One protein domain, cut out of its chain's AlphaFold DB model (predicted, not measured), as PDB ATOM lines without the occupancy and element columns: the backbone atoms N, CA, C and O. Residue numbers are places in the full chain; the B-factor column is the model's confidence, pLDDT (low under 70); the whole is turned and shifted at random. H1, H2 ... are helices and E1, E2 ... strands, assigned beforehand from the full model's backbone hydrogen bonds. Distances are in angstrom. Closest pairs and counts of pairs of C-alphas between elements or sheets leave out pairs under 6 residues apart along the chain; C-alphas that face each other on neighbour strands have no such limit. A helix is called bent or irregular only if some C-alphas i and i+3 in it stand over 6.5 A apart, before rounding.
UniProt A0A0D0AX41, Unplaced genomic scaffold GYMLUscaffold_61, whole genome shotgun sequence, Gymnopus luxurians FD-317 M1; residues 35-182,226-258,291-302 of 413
ATOM      1  N   ASN A  35     -41.109 -47.709 261.836       90.94
ATOM      2  CA  ASN A  35     -42.180 -47.005 261.146       90.94
ATOM      3  C   ASN A  35     -42.621 -45.826 262.012       90.94
ATOM      4  O   ASN A  35     -43.143 -46.009 263.110       90.94
ATOM      5  N   ILE A  36     -42.421 -44.614 261.501       92.88
ATOM      6  CA  ILE A  36     -42.644 -43.372 262.243       92.88
ATOM      7  C   ILE A  36     -43.786 -42.597 261.588       92.88
ATOM      8  O   ILE A  36     -43.742 -42.337 260.382       92.88
ATOM      9  N   LEU A  37     -44.778 -42.191 262.377       94.88
ATOM     10  CA  LEU A  37     -45.858 -41.297 261.963       94.88
ATOM     11  C   LEU A  37     -45.704 -39.936 262.642       94.88
ATOM     12  O   LEU A  37     -45.679 -39.840 263.862       94.88
ATOM     13  N   LEU A  38     -45.668 -38.878 261.839       95.19
ATOM     14  CA  LEU A  38     -45.790 -37.495 262.293       95.19
ATOM     15  C   LEU A  38     -47.184 -36.995 261.909       95.19
ATOM     16  O   LEU A  38     -47.433 -36.703 260.735       95.19
ATOM     17  N   LEU A  39     -48.096 -36.952 262.881       94.25
ATOM     18  CA  LEU A  39     -49.482 -36.523 262.707       94.25
ATOM     19  C   LEU A  39     -49.624 -35.063 263.150       94.25
ATOM     20  O   LEU A  39     -49.560 -34.766 264.335       94.25
ATOM     21  N   GLY A  40     -49.827 -34.154 262.199       93.25
ATOM     22  CA  GLY A  40     -49.601 -32.727 262.440       93.25
ATOM     23  C   GLY A  40     -48.104 -32.436 262.440       93.25
ATOM     24  O   GLY A  40     -47.564 -31.917 263.412       93.25
ATOM     25  N   CYS A  41     -47.417 -32.856 261.371       93.50
ATOM     26  CA  CYS A  41     -45.960 -32.859 261.328       93.50
ATOM     27  C   CYS A  41     -45.340 -31.468 261.485       93.50
ATOM     28  O   CYS A  41     -44.192 -31.379 261.918       93.50
ATOM     29  N   GLY A  42     -46.060 -30.401 261.119       94.56
ATOM     30  CA  GLY A  42     -45.492 -29.063 261.086       94.56
ATOM     31  C   GLY A  42     -44.285 -29.013 260.149       94.56
ATOM     32  O   GLY A  42     -44.261 -29.660 259.100       94.56
ATOM     33  N   ASP A  43     -43.269 -28.246 260.525       93.19
ATOM     34  CA  ASP A  43     -42.020 -28.163 259.771       93.19
ATOM     35  C   ASP A  43     -41.137 -29.431 259.942       93.19
ATOM     36  O   ASP A  43     -41.419 -30.307 260.761       93.19
ATOM     37  N   PRO A  44     -40.042 -29.589 259.177       91.50
ATOM     38  CA  PRO A  44     -39.260 -30.821 259.181       91.50
ATOM     39  C   PRO A  44     -38.251 -30.915 260.340       91.50
ATOM     40  O   PRO A  44     -37.359 -31.768 260.298       91.50
ATOM     41  N   ARG A  45     -38.364 -30.085 261.388       90.00
ATOM     42  CA  ARG A  45     -37.379 -30.017 262.483       90.00
ATOM     43  C   ARG A  45     -37.139 -31.354 263.179       90.00
ATOM     44  O   ARG A  45     -35.995 -31.685 263.463       90.00
ATOM     45  N   ASN A  46     -38.194 -32.142 263.419       90.62
ATOM     46  CA  ASN A  46     -38.088 -33.403 264.156       90.62
ATOM     47  C   ASN A  46     -37.246 -34.392 263.350       90.62
ATOM     48  O   ASN A  46     -36.398 -35.094 263.889       90.62
ATOM     49  N   ILE A  47     -37.417 -34.389 262.026       87.44
ATOM     50  CA  ILE A  47     -36.655 -35.232 261.105       87.44
ATOM     51  C   ILE A  47     -35.193 -34.828 261.134       87.44
ATOM     52  O   ILE A  47     -34.322 -35.681 261.278       87.44
ATOM     53  N   PHE A  48     -34.916 -33.538 260.975       84.69
ATOM     54  CA  PHE A  48     -33.541 -33.084 260.914       84.69
ATOM     55  C   PHE A  48     -32.823 -33.244 262.256       84.69
ATOM     56  O   PHE A  48     -31.663 -33.648 262.266       84.69
ATOM     57  N   PHE A  49     -33.507 -33.009 263.377       85.31
ATOM     58  CA  PHE A  49     -32.953 -33.230 264.710       85.31
ATOM     59  C   PHE A  49     -32.664 -34.710 264.942       85.31
ATOM     60  O   PHE A  49     -31.555 -35.062 265.328       85.31
ATOM     61  N   THR A  50     -33.601 -35.585 264.572       85.75
ATOM     62  CA  THR A  50     -33.389 -37.036 264.585       85.75
ATOM     63  C   THR A  50     -32.169 -37.424 263.748       85.75
ATOM     64  O   THR A  50     -31.318 -38.176 264.204       85.75
ATOM     65  N   LEU A  51     -32.023 -36.902 262.528       80.00
ATOM     66  CA  LEU A  51     -30.858 -37.211 261.692       80.00
ATOM     67  C   LEU A  51     -29.549 -36.702 262.310       80.00
ATOM     68  O   LEU A  51     -28.545 -37.401 262.250       80.00
ATOM     69  N   HIS A  52     -29.558 -35.513 262.915       78.12
ATOM     70  CA  HIS A  52     -28.389 -34.921 263.565       78.12
ATOM     71  C   HIS A  52     -27.933 -35.745 264.775       78.12
ATOM     72  O   HIS A  52     -26.756 -36.097 264.872       78.12
ATOM     73  N   SER A  53     -28.873 -36.110 265.649       79.69
ATOM     74  CA  SER A  53     -28.603 -36.866 266.874       79.69
ATOM     75  C   SER A  53     -28.109 -38.290 266.621       79.69
ATOM     76  O   SER A  53     -27.455 -38.855 267.491       79.69
ATOM     77  N   ASN A  54     -28.381 -38.862 265.444       74.94
ATOM     78  CA  ASN A  54     -28.092 -40.268 265.143       74.94
ATOM     79  C   ASN A  54     -27.084 -40.450 263.989       74.94
ATOM     80  O   ASN A  54     -27.098 -41.446 263.269       74.94
ATOM     81  N   THR A  55     -26.166 -39.495 263.811       61.75
ATOM     82  CA  THR A  55     -25.142 -39.489 262.743       61.75
ATOM     83  C   THR A  55     -24.110 -40.633 262.816       61.75
ATOM     84  O   THR A  55     -23.303 -40.785 261.897       61.75
ATOM     85  N   PHE A  56     -24.150 -41.492 263.841       49.00
ATOM     86  CA  PHE A  56     -23.242 -42.630 264.008       49.00
ATOM     87  C   PHE A  56     -23.987 -43.974 263.901       49.00
ATOM     88  O   PHE A  56     -24.597 -44.426 264.862       49.00
ATOM     89  N   GLY A  57     -23.868 -44.659 262.752       50.78
ATOM     90  CA  GLY A  57     -23.996 -46.129 262.697       50.78
ATOM     91  C   GLY A  57     -25.240 -46.763 262.057       50.78
ATOM     92  O   GLY A  57     -25.413 -47.972 262.189       50.78
ATOM     93  N   GLU A  58     -26.090 -46.039 261.328       54.56
ATOM     94  CA  GLU A  58     -27.373 -46.618 260.893       54.56
ATOM     95  C   GLU A  58     -27.289 -47.476 259.621       54.56
ATOM     96  O   GLU A  58     -27.121 -46.985 258.505       54.56
ATOM     97  N   LYS A  59     -27.463 -48.791 259.802       54.19
ATOM     98  CA  LYS A  59     -27.747 -49.767 258.734       54.19
ATOM     99  C   LYS A  59     -29.244 -50.093 258.603       54.19
ATOM    100  O   LYS A  59     -29.602 -50.863 257.712       54.19
ATOM    101  N   SER A  60     -30.109 -49.562 259.475       58.44
ATOM    102  CA  SER A  60     -31.529 -49.928 259.529       58.44
ATOM    103  C   SER A  60     -32.408 -49.050 258.626       58.44
ATOM    104  O   SER A  60     -32.221 -47.841 258.498       58.44
ATOM    105  N   SER A  61     -33.378 -49.680 257.955       60.47
ATOM    106  CA  SER A  61     -34.347 -48.994 257.088       60.47
ATOM    107  C   SER A  61     -35.427 -48.320 257.928       60.47
ATOM    108  O   SER A  61     -35.911 -48.921 258.885       60.47
ATOM    109  N   ARG A  62     -35.847 -47.102 257.571       71.62
ATOM    110  CA  ARG A  62     -36.848 -46.348 258.344       71.62
ATOM    111  C   ARG A  62     -37.850 -45.663 257.436       71.62
ATOM    112  O   ARG A  62     -37.470 -44.859 256.585       71.62
ATOM    113  N   THR A  63     -39.127 -45.960 257.649       68.38
ATOM    114  CA  THR A  63     -40.227 -45.344 256.904       68.38
ATOM    115  C   THR A  63     -40.815 -44.228 257.747       68.38
ATOM    116  O   THR A  63     -41.157 -44.438 258.908       68.38
ATOM    117  N   ARG A  64     -40.941 -43.036 257.164       76.75
ATOM    118  CA  ARG A  64     -41.513 -41.868 257.835       76.75
ATOM    119  C   ARG A  64     -42.740 -41.407 257.061       76.75
ATOM    120  O   ARG A  64     -42.644 -41.111 255.870       76.75
ATOM    121  N   SER A  65     -43.885 -41.378 257.727       82.81
ATOM    122  CA  SER A  65     -45.149 -40.885 257.189       82.81
ATOM    123  C   SER A  65     -45.438 -39.505 257.770       82.81
ATOM    124  O   SER A  65     -45.500 -39.342 258.985       82.81
ATOM    125  N   PHE A  66     -45.603 -38.515 256.893       88.06
ATOM    126  CA  PHE A  66     -45.842 -37.121 257.265       88.06
ATOM    127  C   PHE A  66     -47.268 -36.743 256.906       88.06
ATOM    128  O   PHE A  66     -47.667 -36.864 255.744       88.06
ATOM    129  N   VAL A  67     -48.026 -36.294 257.896       91.25
ATOM    130  CA  VAL A  67     -49.410 -35.878 257.719       91.25
ATOM    131  C   VAL A  67     -49.568 -34.499 258.322       91.25
ATOM    132  O   VAL A  67     -49.187 -34.269 259.466       91.25
ATOM    133  N   ASP A  68     -50.170 -33.597 257.562       93.62
ATOM    134  CA  ASP A  68     -50.601 -32.308 258.074       93.62
ATOM    135  C   ASP A  68     -51.971 -31.960 257.493       93.62
ATOM    136  O   ASP A  68     -52.294 -32.333 256.361       93.62
ATOM    137  N   SER A  69     -52.780 -31.269 258.291       91.69
ATOM    138  CA  SER A  69     -54.080 -30.760 257.858       91.69
ATOM    139  C   SER A  69     -53.942 -29.541 256.942       91.69
ATOM    140  O   SER A  69     -54.856 -29.250 256.170       91.69
ATOM    141  N   GLU A  70     -52.798 -28.851 256.997       94.62
ATOM    142  CA  GLU A  70     -52.472 -27.674 256.203       94.62
ATOM    143  C   GLU A  70     -51.590 -28.056 254.995       94.62
ATOM    144  O   GLU A  70     -50.389 -28.310 255.143       94.62
ATOM    145  N   PRO A  71     -52.128 -28.055 253.759       95.44
ATOM    146  CA  PRO A  71     -51.359 -28.378 252.561       95.44
ATOM    147  C   PRO A  71     -50.158 -27.451 252.345       95.44
ATOM    148  O   PRO A  71     -49.158 -27.877 251.763       95.44
ATOM    149  N   ALA A  72     -50.221 -26.200 252.823       96.88
ATOM    150  CA  ALA A  72     -49.103 -25.263 252.736       96.88
ATOM    151  C   ALA A  72     -47.878 -25.714 253.544       96.88
ATOM    152  O   ALA A  72     -46.750 -25.495 253.098       96.88
ATOM    153  N   VAL A  73     -48.073 -26.403 254.672       96.88
ATOM    154  CA  VAL A  73     -46.980 -27.007 255.449       96.88
ATOM    155  C   VAL A  73     -46.294 -28.095 254.623       96.88
ATOM    156  O   VAL A  73     -45.081 -28.051 254.411       96.88
ATOM    157  N   LEU A  74     -47.067 -29.022 254.049       96.56
ATOM    158  CA  LEU A  74     -46.522 -30.096 253.210       96.56
ATOM    159  C   LEU A  74     -45.813 -29.551 251.958       96.56
ATOM    160  O   LEU A  74     -44.741 -30.037 251.590       96.56
ATOM    161  N   ALA A  75     -46.370 -28.512 251.326       97.75
ATOM    162  CA  ALA A  75     -45.773 -27.852 250.166       97.75
ATOM    163  C   ALA A  75     -44.417 -27.220 250.486       97.75
ATOM    164  O   ALA A  75     -43.499 -27.325 249.667       97.75
ATOM    165  N   ARG A  76     -44.273 -26.606 251.666       97.38
ATOM    166  CA  ARG A  76     -43.006 -26.047 252.157       97.38
ATOM    167  C   ARG A  76     -41.992 -27.136 252.487       97.38
ATOM    168  O   ARG A  76     -40.840 -27.023 252.076       97.38
ATOM    169  N   ASN A  77     -42.411 -28.202 253.164       96.00
ATOM    170  CA  ASN A  77     -41.518 -29.296 253.553       96.00
ATOM    171  C   ASN A  77     -40.941 -30.014 252.329       96.00
ATOM    172  O   ASN A  77     -39.727 -30.182 252.218       96.00
ATOM    173  N   ILE A  78     -41.791 -30.387 251.367       96.12
ATOM    174  CA  ILE A  78     -41.350 -31.046 250.130       96.12
ATOM    175  C   ILE A  78     -40.484 -30.100 249.290       96.12
ATOM    176  O   ILE A  78     -39.470 -30.525 248.732       96.12
ATOM    177  N   LEU A  79     -40.824 -28.811 249.230       97.00
ATOM    178  CA  LEU A  79     -39.973 -27.814 248.587       97.00
ATOM    179  C   LEU A  79     -38.577 -27.785 249.227       97.00
ATOM    180  O   LEU A  79     -37.591 -27.861 248.498       97.00
ATOM    181  N   LEU A  80     -38.476 -27.750 250.558       93.56
ATOM    182  CA  LEU A  80     -37.189 -27.773 251.254       93.56
ATOM    183  C   LEU A  80     -36.408 -29.060 250.965       93.56
ATOM    184  O   LEU A  80     -35.248 -28.983 250.573       93.56
ATOM    185  N   PHE A  81     -37.028 -30.237 251.092       91.88
ATOM    186  CA  PHE A  81     -36.342 -31.506 250.819       91.88
ATOM    187  C   PHE A  81     -35.813 -31.579 249.390       91.88
ATOM    188  O   PHE A  81     -34.672 -31.977 249.174       91.88
ATOM    189  N   THR A  82     -36.615 -31.167 248.411       93.69
ATOM    190  CA  THR A  82     -36.204 -31.206 247.002       93.69
ATOM    191  C   THR A  82     -35.135 -30.160 246.688       93.69
ATOM    192  O   THR A  82     -34.229 -30.446 245.911       93.69
ATOM    193  N   LEU A  83     -35.165 -28.993 247.345       91.75
ATOM    194  CA  LEU A  83     -34.066 -28.031 247.291       91.75
ATOM    195  C   LEU A  83     -32.778 -28.607 247.884       91.75
ATOM    196  O   LEU A  83     -31.721 -28.362 247.313       91.75
ATOM    197  N   ILE A  84     -32.830 -29.355 248.991       87.00
ATOM    198  CA  ILE A  84     -31.620 -29.962 249.565       87.00
ATOM    199  C   ILE A  84     -31.085 -31.080 248.660       87.00
ATOM    200  O   ILE A  84     -29.876 -31.169 248.465       87.00
ATOM    201  N   ILE A  85     -31.964 -31.896 248.068       86.69
ATOM    202  CA  ILE A  85     -31.578 -32.949 247.113       86.69
ATOM    203  C   ILE A  85     -30.833 -32.353 245.904       86.69
ATOM    204  O   ILE A  85     -29.837 -32.919 245.453       86.69
ATOM    205  N   ASP A  86     -31.298 -31.211 245.393       88.69
ATOM    206  CA  ASP A  86     -30.744 -30.572 244.195       88.69
ATOM    207  C   ASP A  86     -29.538 -29.652 244.457       88.69
ATOM    208  O   ASP A  86     -28.789 -29.359 243.523       88.69
ATOM    209  N   ASN A  87     -29.359 -29.138 245.679       78.06
ATOM    210  CA  ASN A  87     -28.315 -28.157 245.988       78.06
ATOM    211  C   ASN A  87     -27.075 -28.774 246.642       78.06
ATOM    212  O   ASN A  87     -27.101 -29.846 247.238       78.06
ATOM    213  N   GLU A  88     -25.965 -28.049 246.530       68.38
ATOM    214  CA  GLU A  88     -24.719 -28.340 247.237       68.38
ATOM    215  C   GLU A  88     -24.734 -27.763 248.665       68.38
ATOM    216  O   GLU A  88     -25.450 -26.787 248.915       68.38
ATOM    217  N   PRO A  89     -23.897 -28.283 249.588       65.06
ATOM    218  CA  PRO A  89     -23.837 -27.820 250.978       65.06
ATOM    219  C   PRO A  89     -23.441 -26.355 251.079       65.06
ATOM    220  O   PRO A  89     -23.816 -25.679 252.015       65.06
ATOM    221  N   SER A  90     -22.716 -25.830 250.092       67.00
ATOM    222  CA  SER A  90     -22.287 -24.431 250.034       67.00
ATOM    223  C   SER A  90     -23.441 -23.418 249.952       67.00
ATOM    224  O   SER A  90     -23.196 -22.216 250.035       67.00
ATOM    225  N   LYS A  91     -24.694 -23.865 249.782       77.12
ATOM    226  CA  LYS A  91     -25.881 -23.012 249.620       77.12
ATOM    227  C   LYS A  91     -26.814 -23.009 250.838       77.12
ATOM    228  O   LYS A  91     -28.012 -22.793 250.678       77.12
ATOM    229  N   GLU A  92     -26.307 -23.231 252.049       77.62
ATOM    230  CA  GLU A  92     -27.148 -23.261 253.260       77.62
ATOM    231  C   GLU A  92     -27.921 -21.960 253.486       77.62
ATOM    232  O   GLU A  92     -29.114 -22.011 253.776       77.62
ATOM    233  N   ASP A  93     -27.277 -20.808 253.276       81.06
ATOM    234  CA  ASP A  93     -27.922 -19.495 253.410       81.06
ATOM    235  C   ASP A  93     -29.100 -19.345 252.438       81.06
ATOM    236  O   ASP A  93     -30.141 -18.796 252.780       81.06
ATOM    237  N   LEU A  94     -28.983 -19.895 251.225       87.12
ATOM    238  CA  LEU A  94     -30.071 -19.880 250.248       87.12
ATOM    239  C   LEU A  94     -31.291 -20.656 250.766       87.12
ATOM    240  O   LEU A  94     -32.420 -20.189 250.634       87.12
ATOM    241  N   LEU A  95     -31.059 -21.841 251.335       88.56
ATOM    242  CA  LEU A  95     -32.109 -22.706 251.878       88.56
ATOM    243  C   LEU A  95     -32.757 -22.080 253.110       88.56
ATOM    244  O   LEU A  95     -33.982 -22.084 253.223       88.56
ATOM    245  N   TRP A  96     -31.931 -21.507 253.989       87.00
ATOM    246  CA  TRP A  96     -32.372 -20.763 255.160       87.00
ATOM    247  C   TRP A  96     -33.321 -19.636 254.762       87.00
ATOM    248  O   TRP A  96     -34.463 -19.614 255.214       87.00
ATOM    249  N   ASN A  97     -32.889 -18.773 253.840       90.25
ATOM    250  CA  ASN A  97     -33.676 -17.625 253.405       90.25
ATOM    251  C   ASN A  97     -35.010 -18.070 252.786       90.25
ATOM    252  O   ASN A  97     -36.058 -17.503 253.076       90.25
ATOM    253  N   ILE A  98     -35.003 -19.117 251.951       94.44
ATOM    254  CA  ILE A  98     -36.233 -19.626 251.324       94.44
ATOM    255  C   ILE A  98     -37.212 -20.191 252.362       94.44
ATOM    256  O   ILE A  98     -38.423 -20.041 252.187       94.44
ATOM    257  N   PHE A  99     -36.727 -20.859 253.409       94.06
ATOM    258  CA  PHE A  99     -37.600 -21.544 254.361       94.06
ATOM    259  C   PHE A  99     -38.045 -20.650 255.524       94.06
ATOM    260  O   PHE A  99     -39.225 -20.657 255.877       94.06
ATOM    261  N   TYR A 100     -37.140 -19.867 256.106       92.62
ATOM    262  CA  TYR A 100     -37.394 -19.131 257.345       92.62
ATOM    263  C   TYR A 100     -37.709 -17.645 257.140       92.62
ATOM    264  O   TYR A 100     -38.427 -17.076 257.963       92.62
ATOM    265  N   ASP A 101     -37.257 -17.016 256.051       93.50
ATOM    266  CA  ASP A 101     -37.426 -15.570 255.874       93.50
ATOM    267  C   ASP A 101     -38.684 -15.195 255.086       93.50
ATOM    268  O   ASP A 101     -39.031 -15.789 254.059       93.50
ATOM    269  N   ILE A 102     -39.353 -14.142 255.561       95.00
ATOM    270  CA  ILE A 102     -40.541 -13.560 254.927       95.00
ATOM    271  C   ILE A 102     -40.132 -12.716 253.722       95.00
ATOM    272  O   ILE A 102     -40.826 -12.728 252.704       95.00
ATOM    273  N   TYR A 103     -39.003 -12.010 253.812       95.06
ATOM    274  CA  TYR A 103     -38.394 -11.339 252.670       95.06
ATOM    275  C   TYR A 103     -37.126 -12.049 252.240       95.06
ATOM    276  O   TYR A 103     -36.256 -12.358 253.045       95.06
ATOM    277  N   ILE A 104     -36.997 -12.242 250.936       95.69
ATOM    278  CA  ILE A 104     -35.852 -12.900 250.323       95.69
ATOM    279  C   ILE A 104     -35.246 -12.017 249.236       95.69
ATOM    280  O   ILE A 104     -35.873 -11.083 248.721       95.69
ATOM    281  N   ASP A 105     -33.986 -12.281 248.906       95.44
ATOM    282  CA  ASP A 105     -33.302 -11.591 247.819       95.44
ATOM    283  C   ASP A 105     -33.679 -12.176 246.442       95.44
ATOM    284  O   ASP A 105     -34.387 -13.181 246.308       95.44
ATOM    285  N   ALA A 106     -33.200 -11.533 245.375       95.75
ATOM    286  CA  ALA A 106     -33.470 -11.974 244.008       95.75
ATOM    287  C   ALA A 106     -32.876 -13.359 243.680       95.75
ATOM    288  O   ALA A 106     -33.359 -14.032 242.766       95.75
ATOM    289  N   THR A 107     -31.832 -13.790 244.391       95.12
ATOM    290  CA  THR A 107     -31.177 -15.084 244.176       95.12
ATOM    291  C   THR A 107     -32.024 -16.212 244.754       95.12
ATOM    292  O   THR A 107     -32.350 -17.155 244.029       95.12
ATOM    293  N   ALA A 108     -32.455 -16.069 246.007       94.62
ATOM    294  CA  ALA A 108     -33.393 -16.955 246.684       94.62
ATOM    295  C   ALA A 108     -34.730 -17.038 245.946       94.62
ATOM    296  O   ALA A 108     -35.202 -18.141 245.670       94.62
ATOM    297  N   MET A 109     -35.291 -15.903 245.515       96.75
ATOM    298  CA  MET A 109     -36.537 -15.892 244.742       96.75
ATOM    299  C   MET A 109     -36.412 -16.676 243.429       96.75
ATOM    300  O   MET A 109     -37.293 -17.457 243.074       96.75
ATOM    301  N   ARG A 110     -35.302 -16.511 242.697       96.19
ATOM    302  CA  ARG A 110     -35.078 -17.239 241.439       96.19
ATOM    303  C   ARG A 110     -34.977 -18.746 241.667       96.19
ATOM    304  O   ARG A 110     -35.586 -19.504 240.916       96.19
ATOM    305  N   ALA A 111     -34.237 -19.165 242.695       95.88
ATOM    306  CA  ALA A 111     -34.098 -20.574 243.056       95.88
ATOM    307  C   ALA A 111     -35.445 -21.186 243.475       95.88
ATOM    308  O   ALA A 111     -35.802 -22.260 242.994       95.88
ATOM    309  N   LEU A 112     -36.226 -20.461 244.283       97.38
ATOM    310  CA  LEU A 112     -37.582 -20.837 244.679       97.38
ATOM    311  C   LEU A 112     -38.491 -21.060 243.463       97.38
ATOM    312  O   LEU A 112     -39.064 -22.135 243.312       97.38
ATOM    313  N   ILE A 113     -38.589 -20.075 242.562       97.38
ATOM    314  CA  ILE A 113     -39.435 -20.163 241.360       97.38
ATOM    315  C   ILE A 113     -38.990 -21.321 240.458       97.38
ATOM    316  O   ILE A 113     -39.824 -22.075 239.957       97.38
ATOM    317  N   GLN A 114     -37.680 -21.489 240.259       96.88
ATOM    318  CA  GLN A 114     -37.141 -22.577 239.445       96.88
ATOM    319  C   GLN A 114     -37.490 -23.947 240.032       96.88
ATOM    320  O   GLN A 114     -37.852 -24.853 239.280       96.88
ATOM    321  N   GLN A 115     -37.414 -24.098 241.355       97.50
ATOM    322  CA  GLN A 115     -37.778 -25.348 242.005       97.50
ATOM    323  C   GLN A 115     -39.285 -25.601 241.923       97.50
ATOM    324  O   GLN A 115     -39.688 -26.681 241.499       97.50
ATOM    325  N   CYS A 116     -40.122 -24.598 242.206       98.38
ATOM    326  CA  CYS A 116     -41.575 -24.706 242.057       98.38
ATOM    327  C   CYS A 116     -41.978 -25.152 240.644       98.38
ATOM    328  O   CYS A 116     -42.794 -26.059 240.517       98.38
ATOM    329  N   ARG A 117     -41.354 -24.616 239.582       97.56
ATOM    330  CA  ARG A 117     -41.601 -25.049 238.188       97.56
ATOM    331  C   ARG A 117     -41.369 -26.538 237.975       97.56
ATOM    332  O   ARG A 117     -42.189 -27.209 237.351       97.56
ATOM    333  N   LYS A 118     -40.253 -27.066 238.487       97.50
ATOM    334  CA  LYS A 118     -39.961 -28.504 238.408       97.50
ATOM    335  C   LYS A 118     -41.043 -29.303 239.132       97.50
ATOM    336  O   LYS A 118     -41.596 -30.237 238.559       97.50
ATOM    337  N   LEU A 119     -41.374 -28.908 240.360       98.12
ATOM    338  CA  LEU A 119     -42.344 -29.618 241.192       98.12
ATOM    339  C   LEU A 119     -43.758 -29.592 240.598       98.12
ATOM    340  O   LEU A 119     -44.430 -30.619 240.602       98.12
ATOM    341  N   VAL A 120     -44.188 -28.475 240.004       98.31
ATOM    342  CA  VAL A 120     -45.477 -28.356 239.298       98.31
ATOM    343  C   VAL A 120     -45.585 -29.344 238.135       98.31
ATOM    344  O   VAL A 120     -46.659 -29.906 237.911       98.31
ATOM    345  N   ASN A 121     -44.494 -29.570 237.401       97.00
ATOM    346  CA  ASN A 121     -44.470 -30.536 236.302       97.00
ATOM    347  C   ASN A 121     -44.492 -31.984 236.815       97.00
ATOM    348  O   ASN A 121     -45.196 -32.820 236.257       97.00
ATOM    349  N   LEU A 122     -43.754 -32.276 237.890       97.38
ATOM    350  CA  LEU A 122     -43.652 -33.625 238.455       97.38
ATOM    351  C   LEU A 122     -44.896 -34.053 239.246       97.38
ATOM    352  O   LEU A 122     -45.189 -35.240 239.320       97.38
ATOM    353  N   ALA A 123     -45.646 -33.112 239.817       96.81
ATOM    354  CA  ALA A 123     -46.853 -33.385 240.598       96.81
ATOM    355  C   ALA A 123     -48.146 -33.388 239.763       96.81
ATOM    356  O   ALA A 123     -49.217 -33.083 240.283       96.81
ATOM    357  N   ALA A 124     -48.065 -33.708 238.466       94.94
ATOM    358  CA  ALA A 124     -49.247 -33.852 237.613       94.94
ATOM    359  C   ALA A 124     -50.212 -34.927 238.147       94.94
ATOM    360  O   ALA A 124     -51.425 -34.720 238.185       94.94
ATOM    361  N   ASP A 125     -49.656 -36.046 238.610       94.25
ATOM    362  CA  ASP A 125     -50.360 -37.153 239.242       94.25
ATOM    363  C   ASP A 125     -49.382 -38.003 240.070       94.25
ATOM    364  O   ASP A 125     -48.161 -37.820 240.004       94.25
ATOM    365  N   VAL A 126     -49.915 -38.937 240.862       93.62
ATOM    366  CA  VAL A 126     -49.109 -39.807 241.734       93.62
ATOM    367  C   VAL A 126     -48.097 -40.647 240.947       93.62
ATOM    368  O   VAL A 126     -46.970 -40.815 241.408       93.62
ATOM    369  N   SER A 127     -48.459 -41.142 239.761       93.19
ATOM    370  CA  SER A 127     -47.579 -41.981 238.939       93.19
ATOM    371  C   SER A 127     -46.407 -41.168 238.401       93.19
ATOM    372  O   SER A 127     -45.259 -41.592 238.534       93.19
ATOM    373  N   THR A 128     -46.678 -39.973 237.865       95.44
ATOM    374  CA  THR A 128     -45.648 -39.032 237.402       95.44
ATOM    375  C   THR A 128     -44.701 -38.650 238.542       95.44
ATOM    376  O   THR A 128     -43.480 -38.688 238.373       95.44
ATOM    377  N   TRP A 129     -45.241 -38.369 239.733       95.56
ATOM    378  CA  TRP A 129     -44.430 -38.059 240.909       95.56
ATOM    379  C   TRP A 129     -43.543 -39.244 241.306       95.56
ATOM    380  O   TRP A 129     -42.336 -39.077 241.465       95.56
ATOM    381  N   HIS A 130     -44.103 -40.454 241.411       93.38
ATOM    382  CA  HIS A 130     -43.371 -41.676 241.775       93.38
ATOM    383  C   HIS A 130     -42.301 -42.084 240.759       93.38
ATOM    384  O   HIS A 130     -41.353 -42.763 241.148       93.38
ATOM    385  N   ALA A 131     -42.436 -41.696 239.489       92.81
ATOM    386  CA  ALA A 131     -41.426 -41.949 238.461       92.81
ATOM    387  C   ALA A 131     -40.227 -40.984 238.543       92.81
ATOM    388  O   ALA A 131     -39.187 -41.239 237.935       92.81
ATOM    389  N   SER A 132     -40.365 -39.872 239.273       93.38
ATOM    390  CA  SER A 132     -39.308 -38.875 239.449       93.38
ATOM    391  C   SER A 132     -38.245 -39.311 240.463       93.38
ATOM    392  O   SER A 132     -38.492 -40.156 241.323       93.38
ATOM    393  N   SER A 133     -37.070 -38.675 240.421       90.50
ATOM    394  CA  SER A 133     -36.016 -38.876 241.426       90.50
ATOM    395  C   SER A 133     -36.475 -38.511 242.841       90.50
ATOM    396  O   SER A 133     -36.084 -39.176 243.799       90.50
ATOM    397  N   TYR A 134     -37.345 -37.505 242.987       92.31
ATOM    398  CA  TYR A 134     -37.912 -37.128 244.281       92.31
ATOM    399  C   TYR A 134     -38.897 -38.172 244.797       92.31
ATOM    400  O   TYR A 134     -38.867 -38.494 245.980       92.31
ATOM    401  N   GLY A 135     -39.728 -38.746 243.922       88.81
ATOM    402  CA  GLY A 135     -40.737 -39.744 244.283       88.81
ATOM    403  C   GLY A 135     -40.180 -41.090 244.749       88.81
ATOM    404  O   GLY A 135     -40.944 -41.916 245.252       88.81
ATOM    405  N   LEU A 136     -38.869 -41.313 244.612       84.44
ATOM    406  CA  LEU A 136     -38.165 -42.442 245.225       84.44
ATOM    407  C   LEU A 136     -37.948 -42.239 246.732       84.44
ATOM    408  O   LEU A 136     -37.962 -43.214 247.477       84.44
ATOM    409  N   LEU A 137     -37.774 -40.987 247.171       84.19
ATOM    410  CA  LEU A 137     -37.507 -40.618 248.566       84.19
ATOM    411  C   LEU A 137     -38.757 -40.074 249.271       84.19
ATOM    412  O   LEU A 137     -39.011 -40.378 250.432       84.19
ATOM    413  N   LEU A 138     -39.553 -39.279 248.561       90.06
ATOM    414  CA  LEU A 138     -40.736 -38.586 249.062       90.06
ATOM    415  C   LEU A 138     -41.975 -39.226 248.439       90.06
ATOM    416  O   LEU A 138     -42.429 -38.826 247.369       90.06
ATOM    417  N   ARG A 139     -42.519 -40.263 249.074       88.81
ATOM    418  CA  ARG A 139     -43.713 -40.949 248.561       88.81
ATOM    419  C   ARG A 139     -44.973 -40.140 248.862       88.81
ATOM    420  O   ARG A 139     -45.137 -39.596 249.947       88.81
ATOM    421  N   ILE A 140     -45.876 -40.112 247.889       90.31
ATOM    422  CA  ILE A 140     -47.214 -39.529 248.012       90.31
ATOM    423  C   ILE A 140     -48.247 -40.654 247.929       90.31
ATOM    424  O   ILE A 140     -48.156 -41.498 247.038       90.31
ATOM    425  N   CYS A 141     -49.210 -40.652 248.852       86.31
ATOM    426  CA  CYS A 141     -50.113 -41.786 249.075       86.31
ATOM    427  C   CYS A 141     -51.511 -41.605 248.465       86.31
ATOM    428  O   CYS A 141     -52.210 -42.589 248.253       86.31
ATOM    429  N   THR A 142     -51.934 -40.370 248.181       88.25
ATOM    430  CA  THR A 142     -53.266 -40.073 247.628       88.25
ATOM    431  C   THR A 142     -53.162 -39.156 246.417       88.25
ATOM    432  O   THR A 142     -52.210 -38.388 246.313       88.25
ATOM    433  N   GLN A 143     -54.151 -39.195 245.522       89.81
ATOM    434  CA  GLN A 143     -54.213 -38.298 244.360       89.81
ATOM    435  C   GLN A 143     -54.569 -36.848 244.737       89.81
ATOM    436  O   GLN A 143     -54.233 -35.923 243.997       89.81
ATOM    437  N   GLN A 144     -55.187 -36.631 245.904       93.12
ATOM    438  CA  GLN A 144     -55.533 -35.294 246.395       93.12
ATOM    439  C   GLN A 144     -54.289 -34.495 246.804       93.12
ATOM    440  O   GLN A 144     -54.190 -33.303 246.523       93.12
ATOM    441  N   THR A 145     -53.314 -35.150 247.437       93.44
ATOM    442  CA  THR A 145     -52.075 -34.503 247.883       93.44
ATOM    443  C   THR A 145     -51.312 -33.808 246.739       93.44
ATOM    444  O   THR A 145     -51.112 -32.602 246.833       93.44
ATOM    445  N   PRO A 146     -50.910 -34.472 245.634       95.25
ATOM    446  CA  PRO A 146     -50.148 -33.821 244.572       95.25
ATOM    447  C   PRO A 146     -50.975 -32.751 243.853       95.25
ATOM    448  O   PRO A 146     -50.401 -31.759 243.412       95.25
ATOM    449  N   PHE A 147     -52.306 -32.887 243.802       96.19
ATOM    450  CA  PHE A 147     -53.193 -31.848 243.283       96.19
ATOM    451  C   PHE A 147     -53.081 -30.542 244.090       96.19
ATOM    452  O   PHE A 147     -52.807 -29.487 243.510       96.19
ATOM    453  N   GLU A 148     -53.211 -30.605 245.420       96.25
ATOM    454  CA  GLU A 148     -53.086 -29.419 246.282       96.25
ATOM    455  C   GLU A 148     -51.663 -28.851 246.296       96.25
ATOM    456  O   GLU A 148     -51.475 -27.636 246.186       96.25
ATOM    457  N   LEU A 149     -50.644 -29.714 246.348       97.44
ATOM    458  CA  LEU A 149     -49.244 -29.288 246.290       97.44
ATOM    459  C   LEU A 149     -48.936 -28.558 244.977       97.44
ATOM    460  O   LEU A 149     -48.367 -27.465 244.982       97.44
ATOM    461  N   ARG A 150     -49.381 -29.114 243.843       97.94
ATOM    462  CA  ARG A 150     -49.224 -28.501 242.520       97.94
ATOM    463  C   ARG A 150     -49.932 -27.154 242.432       97.94
ATOM    464  O   ARG A 150     -49.369 -26.218 241.858       97.94
ATOM    465  N   ARG A 151     -51.130 -27.024 243.011       97.75
ATOM    466  CA  ARG A 151     -51.857 -25.748 243.094       97.75
ATOM    467  C   ARG A 151     -51.040 -24.698 243.851       97.75
ATOM    468  O   ARG A 151     -50.851 -23.599 243.333       97.75
ATOM    469  N   LEU A 152     -50.515 -25.037 245.028       98.12
ATOM    470  CA  LEU A 152     -49.712 -24.128 245.853       98.12
ATOM    471  C   LEU A 152     -48.397 -23.728 245.181       98.12
ATOM    472  O   LEU A 152     -48.102 -22.539 245.081       98.12
ATOM    473  N   TRP A 153     -47.636 -24.675 244.632       98.56
ATOM    474  CA  TRP A 153     -46.392 -24.348 243.928       98.56
ATOM    475  C   TRP A 153     -46.628 -23.505 242.672       98.56
ATOM    476  O   TRP A 153     -45.817 -22.629 242.374       98.56
ATOM    477  N   THR A 154     -47.762 -23.684 241.986       98.06
ATOM    478  CA  THR A 154     -48.173 -22.803 240.877       98.06
ATOM    479  C   THR A 154     -48.426 -21.374 241.370       98.06
ATOM    480  O   THR A 154     -48.036 -20.411 240.709       98.06
ATOM    481  N   LEU A 155     -49.061 -21.214 242.537       96.81
ATOM    482  CA  LEU A 155     -49.264 -19.903 243.161       96.81
ATOM    483  C   LEU A 155     -47.936 -19.259 243.572       96.81
ATOM    484  O   LEU A 155     -47.772 -18.053 243.387       96.81
ATOM    485  N   TYR A 156     -46.987 -20.045 244.085       97.38
ATOM    486  CA  TYR A 156     -45.660 -19.550 244.455       97.38
ATOM    487  C   TYR A 156     -44.875 -19.085 243.231       97.38
ATOM    488  O   TYR A 156     -44.351 -17.975 243.218       97.38
ATOM    489  N   GLU A 157     -44.844 -19.910 242.183       96.19
ATOM    490  CA  GLU A 157     -44.159 -19.616 240.926       96.19
ATOM    491  C   GLU A 157     -44.664 -18.312 240.293       96.19
ATOM    492  O   GLU A 157     -43.872 -17.448 239.923       96.19
ATOM    493  N   ARG A 158     -45.987 -18.164 240.182       94.62
ATOM    494  CA  ARG A 158     -46.631 -17.051 239.468       94.62
ATOM    495  C   ARG A 158     -46.771 -15.787 240.303       94.62
ATOM    496  O   ARG A 158     -47.294 -14.792 239.800       94.62
ATOM    497  N   PHE A 159     -46.369 -15.809 241.576       91.88
ATOM    498  CA  PHE A 159     -46.577 -14.680 242.479       91.88
ATOM    499  C   PHE A 159     -45.851 -13.420 241.996       91.88
ATOM    500  O   PHE A 159     -46.401 -12.318 242.046       91.88
ATOM    501  N   ASN A 160     -44.631 -13.567 241.471       87.69
ATOM    502  CA  ASN A 160     -43.876 -12.407 241.013       87.69
ATOM    503  C   ASN A 160     -44.457 -11.771 239.734       87.69
ATOM    504  O   ASN A 160     -44.222 -10.587 239.497       87.69
ATOM    505  N   ASP A 161     -45.270 -12.502 238.978       89.88
ATOM    506  CA  ASP A 161     -45.935 -11.998 237.771       89.88
ATOM    507  C   ASP A 161     -47.284 -11.325 238.086       89.88
ATOM    508  O   ASP A 161     -47.952 -10.797 237.198       89.88
ATOM    509  N   GLN A 162     -47.711 -11.332 239.356       90.00
ATOM    510  CA  GLN A 162     -48.977 -10.731 239.768       90.00
ATOM    511  C   GLN A 162     -48.945  -9.195 239.721       90.00
ATOM    512  O   GLN A 162     -47.890  -8.590 239.952       90.00
ATOM    513  N   PRO A 163     -50.111  -8.546 239.512       91.12
ATOM    514  CA  PRO A 163     -50.221  -7.093 239.507       91.12
ATOM    515  C   PRO A 163     -49.657  -6.456 240.778       91.12
ATOM    516  O   PRO A 163     -49.841  -6.972 241.884       91.12
ATOM    517  N   ALA A 164     -49.044  -5.279 240.632       88.50
ATOM    518  CA  ALA A 164     -48.456  -4.537 241.748       88.50
ATOM    519  C   ALA A 164     -49.453  -4.318 242.901       88.50
ATOM    520  O   ALA A 164     -49.078  -4.469 244.059       88.50
ATOM    521  N   GLY A 165     -50.732  -4.066 242.592       88.75
ATOM    522  CA  GLY A 165     -51.787  -3.905 243.598       88.75
ATOM    523  C   GLY A 165     -51.921  -5.103 244.543       88.75
ATOM    524  O   GLY A 165     -51.993  -4.910 245.753       88.75
ATOM    525  N   ARG A 166     -51.849  -6.337 244.020       88.81
ATOM    526  CA  ARG A 166     -51.911  -7.568 244.831       88.81
ATOM    527  C   ARG A 166     -50.710  -7.674 245.771       88.81
ATOM    528  O   ARG A 166     -50.881  -7.940 246.958       88.81
ATOM    529  N   LYS A 167     -49.503  -7.376 245.274       88.50
ATOM    530  CA  LYS A 167     -48.279  -7.349 246.097       88.50
ATOM    531  C   LYS A 167     -48.353  -6.284 247.195       88.50
ATOM    532  O   LYS A 167     -47.929  -6.538 248.318       88.50
ATOM    533  N   THR A 168     -48.928  -5.117 246.903       89.62
ATOM    534  CA  THR A 168     -49.157  -4.055 247.894       89.62
ATOM    535  C   THR A 168     -50.131  -4.498 248.984       89.62
ATOM    536  O   THR A 168     -49.863  -4.269 250.161       89.62
ATOM    537  N   THR A 169     -51.229  -5.172 248.629       91.31
ATOM    538  CA  THR A 169     -52.189  -5.712 249.605       91.31
ATOM    539  C   THR A 169     -51.531  -6.713 250.550       91.31
ATOM    540  O   THR A 169     -51.705  -6.608 251.762       91.31
ATOM    541  N   VAL A 170     -50.729  -7.632 250.011       89.88
ATOM    542  CA  VAL A 170     -49.998  -8.626 250.806       89.88
ATOM    543  C   VAL A 170     -48.954  -7.971 251.719       89.88
ATOM    544  O   VAL A 170     -48.897  -8.288 252.904       89.88
ATOM    545  N   ASN A 171     -48.174  -7.014 251.206       89.56
ATOM    546  CA  ASN A 171     -47.217  -6.251 252.018       89.56
ATOM    547  C   ASN A 171     -47.900  -5.518 253.176       89.56
ATOM    548  O   ASN A 171     -47.355  -5.455 254.279       89.56
ATOM    549  N   ARG A 172     -49.097  -4.968 252.944       91.62
ATOM    550  CA  ARG A 172     -49.881  -4.321 253.996       91.62
ATOM    551  C   ARG A 172     -50.301  -5.326 255.068       91.62
ATOM    552  O   ARG A 172     -50.094  -5.041 256.240       91.62
ATOM    553  N   ALA A 173     -50.804  -6.498 254.676       90.81
ATOM    554  CA  ALA A 173     -51.187  -7.551 255.619       90.81
ATOM    555  C   ALA A 173     -50.003  -8.003 256.492       90.81
ATOM    556  O   ALA A 173     -50.120  -8.045 257.715       90.81
ATOM    557  N   PHE A 174     -48.827  -8.232 255.893       90.31
ATOM    558  CA  PHE A 174     -47.605  -8.486 256.662       90.31
ATOM    559  C   PHE A 174     -47.290  -7.335 257.624       90.31
ATOM    560  O   PHE A 174     -47.041  -7.570 258.802       90.31
ATOM    561  N   SER A 175     -47.320  -6.091 257.138       91.00
ATOM    562  CA  SER A 175     -46.989  -4.912 257.949       91.00
ATOM    563  C   SER A 175     -47.918  -4.768 259.159       91.00
ATOM    564  O   SER A 175     -47.478  -4.370 260.235       91.00
ATOM    565  N   GLU A 176     -49.196  -5.115 259.013       92.00
ATOM    566  CA  GLU A 176     -50.170  -5.122 260.107       92.00
ATOM    567  C   GLU A 176     -49.828  -6.167 261.178       92.00
ATOM    568  O   GLU A 176     -49.844  -5.842 262.368       92.00
ATOM    569  N   VAL A 177     -49.478  -7.396 260.782       91.12
ATOM    570  CA  VAL A 177     -49.060  -8.452 261.722       91.12
ATOM    571  C   VAL A 177     -47.713  -8.105 262.364       91.12
ATOM    572  O   VAL A 177     -47.570  -8.195 263.581       91.12
ATOM    573  N   SER A 178     -46.748  -7.625 261.578       92.69
ATOM    574  CA  SER A 178     -45.427  -7.182 262.042       92.69
ATOM    575  C   SER A 178     -45.527  -6.063 263.077       92.69
ATOM    576  O   SER A 178     -44.920  -6.162 264.141       92.69
ATOM    577  N   ASN A 179     -46.349  -5.038 262.841       92.62
ATOM    578  CA  ASN A 179     -46.519  -3.936 263.792       92.62
ATOM    579  C   ASN A 179     -47.095  -4.387 265.137       92.62
ATOM    580  O   ASN A 179     -46.747  -3.802 266.162       92.62
ATOM    581  N   LYS A 180     -47.947  -5.418 265.137       90.94
ATOM    582  CA  LYS A 180     -48.473  -6.028 266.364       90.94
ATOM    583  C   LYS A 180     -47.440  -6.922 267.053       90.94
ATOM    584  O   LYS A 180     -47.432  -6.983 268.274       90.94
ATOM    585  N   SER A 181     -46.579  -7.585 266.282       91.50
ATOM    586  CA  SER A 181     -45.680  -8.636 266.778       91.50
ATOM    587  C   SER A 181     -44.327  -8.104 267.249       91.50
ATOM    588  O   SER A 181     -43.827  -8.535 268.278       91.50
ATOM    589  N   LYS A 182     -43.744  -7.113 266.565       89.75
ATOM    590  CA  LYS A 182     -42.360  -6.643 266.780       89.75
ATOM    591  C   LYS A 182     -42.047  -6.052 268.161       89.75
ATOM    592  O   LYS A 182     -40.884  -5.837 268.464       89.75
ATOM    593  N   LYS A 226     -30.877  -6.216 250.838       93.69
ATOM    594  CA  LYS A 226     -31.115  -6.998 249.611       93.69
ATOM    595  C   LYS A 226     -32.432  -7.776 249.641       93.69
ATOM    596  O   LYS A 226     -33.054  -7.956 248.593       93.69
ATOM    597  N   ALA A 227     -32.861  -8.227 250.816       93.94
ATOM    598  CA  ALA A 227     -34.099  -8.969 251.011       93.94
ATOM    599  C   ALA A 227     -35.320  -8.036 250.924       93.94
ATOM    600  O   ALA A 227     -35.723  -7.402 251.898       93.94
ATOM    601  N   LYS A 228     -35.883  -7.901 249.719       92.38
ATOM    602  CA  LYS A 228     -37.029  -7.012 249.434       92.38
ATOM    603  C   LYS A 228     -38.198  -7.712 248.754       92.38
ATOM    604  O   LYS A 228     -39.251  -7.104 248.571       92.38
ATOM    605  N   LEU A 229     -38.027  -8.966 248.349       94.06
ATOM    606  CA  LEU A 229     -39.059  -9.723 247.656       94.06
ATOM    607  C   LEU A 229     -39.827 -10.557 248.675       94.06
ATOM    608  O   LEU A 229     -39.221 -11.325 249.413       94.06
ATOM    609  N   ILE A 230     -41.153 -10.417 248.704       94.12
ATOM    610  CA  ILE A 230     -42.005 -11.230 249.580       94.12
ATOM    611  C   ILE A 230     -41.879 -12.694 249.172       94.12
ATOM    612  O   ILE A 230     -42.111 -13.037 248.010       94.12
ATOM    613  N   ASN A 231     -41.573 -13.549 250.136       96.25
ATOM    614  CA  ASN A 231     -41.536 -14.985 249.974       96.25
ATOM    615  C   ASN A 231     -42.969 -15.546 249.860       96.25
ATOM    616  O   ASN A 231     -43.723 -15.526 250.838       96.25
ATOM    617  N   PRO A 232     -43.380 -16.078 248.691       96.25
ATOM    618  CA  PRO A 232     -44.749 -16.534 248.489       96.25
ATOM    619  C   PRO A 232     -45.128 -17.759 249.333       96.25
ATOM    620  O   PRO A 232     -46.314 -18.038 249.496       96.25
ATOM    621  N   THR A 233     -44.152 -18.469 249.909       97.06
ATOM    622  CA  THR A 233     -44.392 -19.647 250.762       97.06
ATOM    623  C   THR A 233     -45.042 -19.314 252.112       97.06
ATOM    624  O   THR A 233     -45.429 -20.222 252.842       97.06
ATOM    625  N   PHE A 234     -45.183 -18.031 252.455       96.19
ATOM    626  CA  PHE A 234     -45.862 -17.554 253.668       96.19
ATOM    627  C   PHE A 234     -47.287 -17.035 253.405       96.19
ATOM    628  O   PHE A 234     -47.994 -16.656 254.337       96.19
ATOM    629  N   LEU A 235     -47.718 -16.968 252.140       94.44
ATOM    630  CA  LEU A 235     -48.900 -16.188 251.751       94.44
ATOM    631  C   LEU A 235     -50.201 -16.974 251.691       94.44
ATOM    632  O   LEU A 235     -51.268 -16.374 251.831       94.44
ATOM    633  N   TYR A 236     -50.094 -18.272 251.431       94.19
ATOM    634  CA  TYR A 236     -51.211 -19.134 251.083       94.19
ATOM    635  C   TYR A 236     -51.350 -20.243 252.120       94.19
ATOM    636  O   TYR A 236     -50.368 -20.928 252.404       94.19
ATOM    637  N   SER A 237     -52.562 -20.431 252.625       93.56
ATOM    638  CA  SER A 237     -52.952 -21.511 253.539       93.56
ATOM    639  C   SER A 237     -54.345 -22.038 253.174       93.56
ATOM    640  O   SER A 237     -54.950 -21.579 252.196       93.56
ATOM    641  N   ASN A 238     -54.900 -22.962 253.959       90.00
ATOM    642  CA  ASN A 238     -56.296 -23.395 253.822       90.00
ATOM    643  C   ASN A 238     -57.304 -22.243 253.944       90.00
ATOM    644  O   ASN A 238     -58.393 -22.313 253.380       90.00
ATOM    645  N   ALA A 239     -56.942 -21.166 254.642       88.88
ATOM    646  CA  ALA A 239     -57.774 -19.973 254.778       88.88
ATOM    647  C   ALA A 239     -57.648 -18.996 253.588       88.88
ATOM    648  O   ALA A 239     -58.285 -17.944 253.578       88.88
ATOM    649  N   GLY A 240     -56.869 -19.351 252.561       89.38
ATOM    650  CA  GLY A 240     -56.699 -18.568 251.342       89.38
ATOM    651  C   GLY A 240     -55.427 -17.721 251.338       89.38
ATOM    652  O   GLY A 240     -54.423 -18.062 251.960       89.38
ATOM    653  N   GLU A 241     -55.454 -16.637 250.567       90.56
ATOM    654  CA  GLU A 241     -54.370 -15.654 250.507       90.56
ATOM    655  C   GLU A 241     -54.607 -14.543 251.532       90.56
ATOM    656  O   GLU A 241     -55.710 -14.005 251.608       90.56
ATOM    657  N   GLY A 242     -53.570 -14.146 252.273       85.31
ATOM    658  CA  GLY A 242     -53.705 -13.002 253.184       85.31
ATOM    659  C   GLY A 242     -52.650 -12.840 254.271       85.31
ATOM    660  O   GLY A 242     -52.843 -11.999 255.139       85.31
ATOM    661  N   PHE A 243     -51.553 -13.607 254.241       89.00
ATOM    662  CA  PHE A 243     -50.528 -13.589 255.296       89.00
ATOM    663  C   PHE A 243     -51.119 -13.895 256.688       89.00
ATOM    664  O   PHE A 243     -51.054 -13.102 257.620       89.00
ATOM    665  N   LEU A 244     -51.704 -15.083 256.842       92.31
ATOM    666  CA  LEU A 244     -52.282 -15.539 258.115       92.31
ATOM    667  C   LEU A 244     -51.243 -16.200 259.035       92.31
ATOM    668  O   LEU A 244     -51.585 -17.054 259.848       92.31
ATOM    669  N   VAL A 245     -49.969 -15.837 258.886       94.12
ATOM    670  CA  VAL A 245     -48.860 -16.388 259.672       94.12
ATOM    671  C   VAL A 245     -49.078 -16.095 261.154       94.12
ATOM    672  O   VAL A 245     -49.373 -14.960 261.532       94.12
ATOM    673  N   HIS A 246     -48.920 -17.115 261.997       93.19
ATOM    674  CA  HIS A 246     -49.042 -16.968 263.441       93.19
ATOM    675  C   HIS A 246     -48.062 -15.909 263.971       93.19
ATOM    676  O   HIS A 246     -46.870 -15.948 263.673       93.19
ATOM    677  N   TYR A 247     -48.549 -14.979 264.791       91.56
ATOM    678  CA  TYR A 247     -47.781 -13.816 265.263       91.56
ATOM    679  C   TYR A 247     -46.561 -14.179 266.127       91.56
ATOM    680  O   TYR A 247     -45.625 -13.399 266.226       91.56
ATOM    681  N   ALA A 248     -46.553 -15.364 266.747       90.94
ATOM    682  CA  ALA A 248     -45.421 -15.862 267.537       90.94
ATOM    683  C   ALA A 248     -44.436 -16.727 266.723       90.94
ATOM    684  O   ALA A 248     -43.655 -17.472 267.305       90.94
ATOM    685  N   THR A 249     -44.510 -16.687 265.389       92.56
ATOM    686  CA  THR A 249     -43.597 -17.437 264.514       92.56
ATOM    687  C   THR A 249     -42.151 -16.983 264.720       92.56
ATOM    688  O   THR A 249     -41.874 -15.782 264.688       92.56
ATOM    689  N   ASP A 250     -41.249 -17.949 264.895       88.44
ATOM    690  CA  ASP A 250     -39.810 -17.758 265.083       88.44
ATOM    691  C   ASP A 250     -39.070 -19.019 264.615       88.44
ATOM    692  O   ASP A 250     -39.433 -20.127 265.016       88.44
ATOM    693  N   ALA A 251     -38.031 -18.866 263.787       88.00
ATOM    694  CA  ALA A 251     -37.215 -19.990 263.334       88.00
ATOM    695  C   ALA A 251     -36.579 -20.761 264.496       88.00
ATOM    696  O   ALA A 251     -36.413 -21.973 264.395       88.00
ATOM    697  N   PHE A 252     -36.234 -20.097 265.603       86.50
ATOM    698  CA  PHE A 252     -35.513 -20.738 266.704       86.50
ATOM    699  C   PHE A 252     -36.337 -21.753 267.495       86.50
ATOM    700  O   PHE A 252     -35.750 -22.650 268.105       86.50
ATOM    701  N   ALA A 253     -37.668 -21.703 267.414       86.12
ATOM    702  CA  ALA A 253     -38.515 -22.773 267.935       86.12
ATOM    703  C   ALA A 253     -38.196 -24.122 267.268       86.12
ATOM    704  O   ALA A 253     -38.276 -25.167 267.912       86.12
ATOM    705  N   SER A 254     -37.752 -24.104 266.010       86.88
ATOM    706  CA  SER A 254     -37.400 -25.303 265.261       86.88
ATOM    707  C   SER A 254     -36.069 -25.918 265.658       86.88
ATOM    708  O   SER A 254     -35.765 -26.945 265.082       86.88
ATOM    709  N   PHE A 255     -35.271 -25.367 266.581       85.88
ATOM    710  CA  PHE A 255     -33.927 -25.870 266.916       85.88
ATOM    711  C   PHE A 255     -33.831 -26.303 268.373       85.88
ATOM    712  O   PHE A 255     -34.544 -25.778 269.216       85.88
ATOM    713  N   HIS A 256     -32.916 -27.223 268.687       84.62
ATOM    714  CA  HIS A 256     -32.587 -27.571 270.068       84.62
ATOM    715  C   HIS A 256     -31.475 -26.644 270.583       84.62
ATOM    716  O   HIS A 256     -30.297 -26.839 270.294       84.62
ATOM    717  N   LEU A 257     -31.848 -25.624 271.354       83.88
ATOM    718  CA  LEU A 257     -30.990 -24.479 271.669       83.88
ATOM    719  C   LEU A 257     -30.097 -24.679 272.898       83.88
ATOM    720  O   LEU A 257     -29.161 -23.907 273.079       83.88
ATOM    721  N   ALA A 258     -30.339 -25.694 273.735       83.56
ATOM    722  CA  ALA A 258     -29.603 -25.861 274.996       83.56
ATOM    723  C   ALA A 258     -28.061 -25.816 274.846       83.56
ATOM    724  O   ALA A 258     -27.427 -25.119 275.641       83.56
ATOM    725  N   ARG A 291     -27.316 -25.708 261.845       55.12
ATOM    726  CA  ARG A 291     -28.020 -25.505 260.575       55.12
ATOM    727  C   ARG A 291     -28.240 -26.849 259.874       55.12
ATOM    728  O   ARG A 291     -27.321 -27.593 259.552       55.12
ATOM    729  N   TRP A 292     -29.515 -27.128 259.622       57.34
ATOM    730  CA  TRP A 292     -30.055 -28.348 259.019       57.34
ATOM    731  C   TRP A 292     -29.447 -28.837 257.689       57.34
ATOM    732  O   TRP A 292     -29.451 -30.057 257.474       57.34
ATOM    733  N   PRO A 293     -28.955 -27.975 256.772       50.44
ATOM    734  CA  PRO A 293     -28.622 -28.420 255.422       50.44
ATOM    735  C   PRO A 293     -27.467 -29.413 255.331       50.44
ATOM    736  O   PRO A 293     -27.579 -30.356 254.549       50.44
ATOM    737  N   SER A 294     -26.389 -29.272 256.112       49.72
ATOM    738  CA  SER A 294     -25.232 -30.164 255.969       49.72
ATOM    739  C   SER A 294     -25.564 -31.594 256.404       49.72
ATOM    740  O   SER A 294     -25.271 -32.537 255.673       49.72
ATOM    741  N   VAL A 295     -26.257 -31.783 257.533       51.78
ATOM    742  CA  VAL A 295     -26.648 -33.120 258.028       51.78
ATOM    743  C   VAL A 295     -27.607 -33.821 257.061       51.78
ATOM    744  O   VAL A 295     -27.405 -34.995 256.731       51.78
ATOM    745  N   PHE A 296     -28.636 -33.121 256.563       51.06
ATOM    746  CA  PHE A 296     -29.554 -33.719 255.588       51.06
ATOM    747  C   PHE A 296     -28.864 -33.978 254.247       51.06
ATOM    748  O   PHE A 296     -29.081 -35.022 253.648       51.06
ATOM    749  N   TYR A 297     -27.995 -33.080 253.777       49.75
ATOM    750  CA  TYR A 297     -27.243 -33.290 252.540       49.75
ATOM    751  C   TYR A 297     -26.372 -34.551 252.611       49.75
ATOM    752  O   TYR A 297     -26.395 -35.365 251.685       49.75
ATOM    753  N   TYR A 298     -25.628 -34.744 253.706       48.94
ATOM    754  CA  TYR A 298     -24.781 -35.926 253.863       48.94
ATOM    755  C   TYR A 298     -25.612 -37.204 253.987       48.94
ATOM    756  O   TYR A 298     -25.262 -38.198 253.359       48.94
ATOM    757  N   THR A 299     -26.741 -37.178 254.701       48.16
ATOM    758  CA  THR A 299     -27.629 -38.348 254.827       48.16
ATOM    759  C   THR A 299     -28.405 -38.663 253.543       48.16
ATOM    760  O   THR A 299     -28.551 -39.832 253.198       48.16
ATOM    761  N   ALA A 300     -28.839 -37.655 252.780       47.72
ATOM    762  CA  ALA A 300     -29.545 -37.821 251.508       47.72
ATOM    763  C   ALA A 300     -28.634 -38.275 250.352       47.72
ATOM    764  O   ALA A 300     -29.127 -38.859 249.388       47.72
ATOM    765  N   LYS A 301     -27.317 -38.018 250.432       45.84
ATOM    766  CA  LYS A 301     -26.315 -38.484 249.455       45.84
ATOM    767  C   LYS A 301     -25.592 -39.773 249.847       45.84
ATOM    768  O   LYS A 301     -24.792 -40.260 249.044       45.84
ATOM    769  N   LEU A 302     -25.858 -40.348 251.023       39.06
ATOM    770  CA  LEU A 302     -25.427 -41.719 251.293       39.06
ATOM    771  C   LEU A 302     -26.022 -42.626 250.204       39.06
ATOM    772  O   LEU A 302     -27.194 -42.459 249.853       39.06
TER     773      LEU A 302
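Overview. This is residues 35 to 182, 226 to 258 and 291 to 302 of the 413 residues of an uncharacterized protein of Gymnopus luxurians FD-317 M1 (UniProt A0A0D0AX41). Look first for a small two-stranded sheet, E1 and E2, at one end of a cluster of mostly crossed helices with H2 through its middle and H3, H4, H6 and H9 packed round it. H7 makes the opposite end of the long axis. The printed part has 193 residues, two named strands and nine named helices in the order E1 H1 E2 H2 H3 H4 H5 H6 H7 H8 H9; the sheet, order E1 E2, is parallel, and the class is mostly helix. It is compact, with a radius of gyration of the C-alphas of 16.8 A and spans of 53 by 43 by 31 A.

Along the chain. Find C-alpha 35 at (-42.180, -47.005, 261.146), where E1, residues 35 to 39, begins; E2 is residues 62 to 67. H1 is residues 45 to 53. From C-alpha 71 at (-51.359, -28.378, 252.561), H2 runs 22.4 A to residue 86. H3 is residues 89 to 100, H4 residues 106 to 122, 24.6 A, and H5 residues 126 to 131. H6, residues 144 to 161, is 26.6 A long, and H7, residues 164 to 181, is 25.5 A. H3 and H6 are irregular: C-alphas 90 and 93 are 8.2 A apart, and 157 and 160 are 7.2 A apart. H8 is residues 251 to 254; H9, residues 292 to 300, ends at C-alpha (-29.545, -37.821, 251.508).

Arrangement. In the sheet, N 36 and O 63 are within hydrogen-bond range at 2.9 A. E1, H1 and E2 form a strand-helix-strand unit, two parallel strands with a helix between, its crossover right-handed. H2 is the hub, touching four helices. H3 makes a helical hairpin with it, a shallow tilt of 12 degrees, opposite ways; their closest C-alphas, of Leu 80 and Phe 99, are 7.0 A apart. H6 touches H2 with residues 145 to 153 alone, about perpendicular at 76 degrees, C-alphas of Ala 75 and Leu 149 being closest at 5.4 A. H4 and H9 touch H2 too, closest at Leu 83 and Gln 115, 7.0 A, and at Ile 84 and Tyr 297, 6.3 A, between C-alphas. H9 also touches H1 and H3. H5 is close to H4 but not clearly touching, and H8 likewise to H1. H7 touches no helix. Every O i to N i+4 pair is within hydrogen-bond range in H1, H2, H4, H5, H7 and H9, against 6 of 8 in H3 and 12 of 14 in H6; H8 is too short for one.

Size, cuts and confidence. The farthest C-alphas, of Gly 57 and Gly 165, are 54.0 A apart. Residues 183 to 225 and 259 to 290 are not printed, with C-alpha gaps of 20.5 A and 14.5 A. The link from H5 to H6 is long. Mean pLDDT of the printed part is 87.1; residues 55 to 61, 63, 88 to 90 and 291 to 302 are under 70.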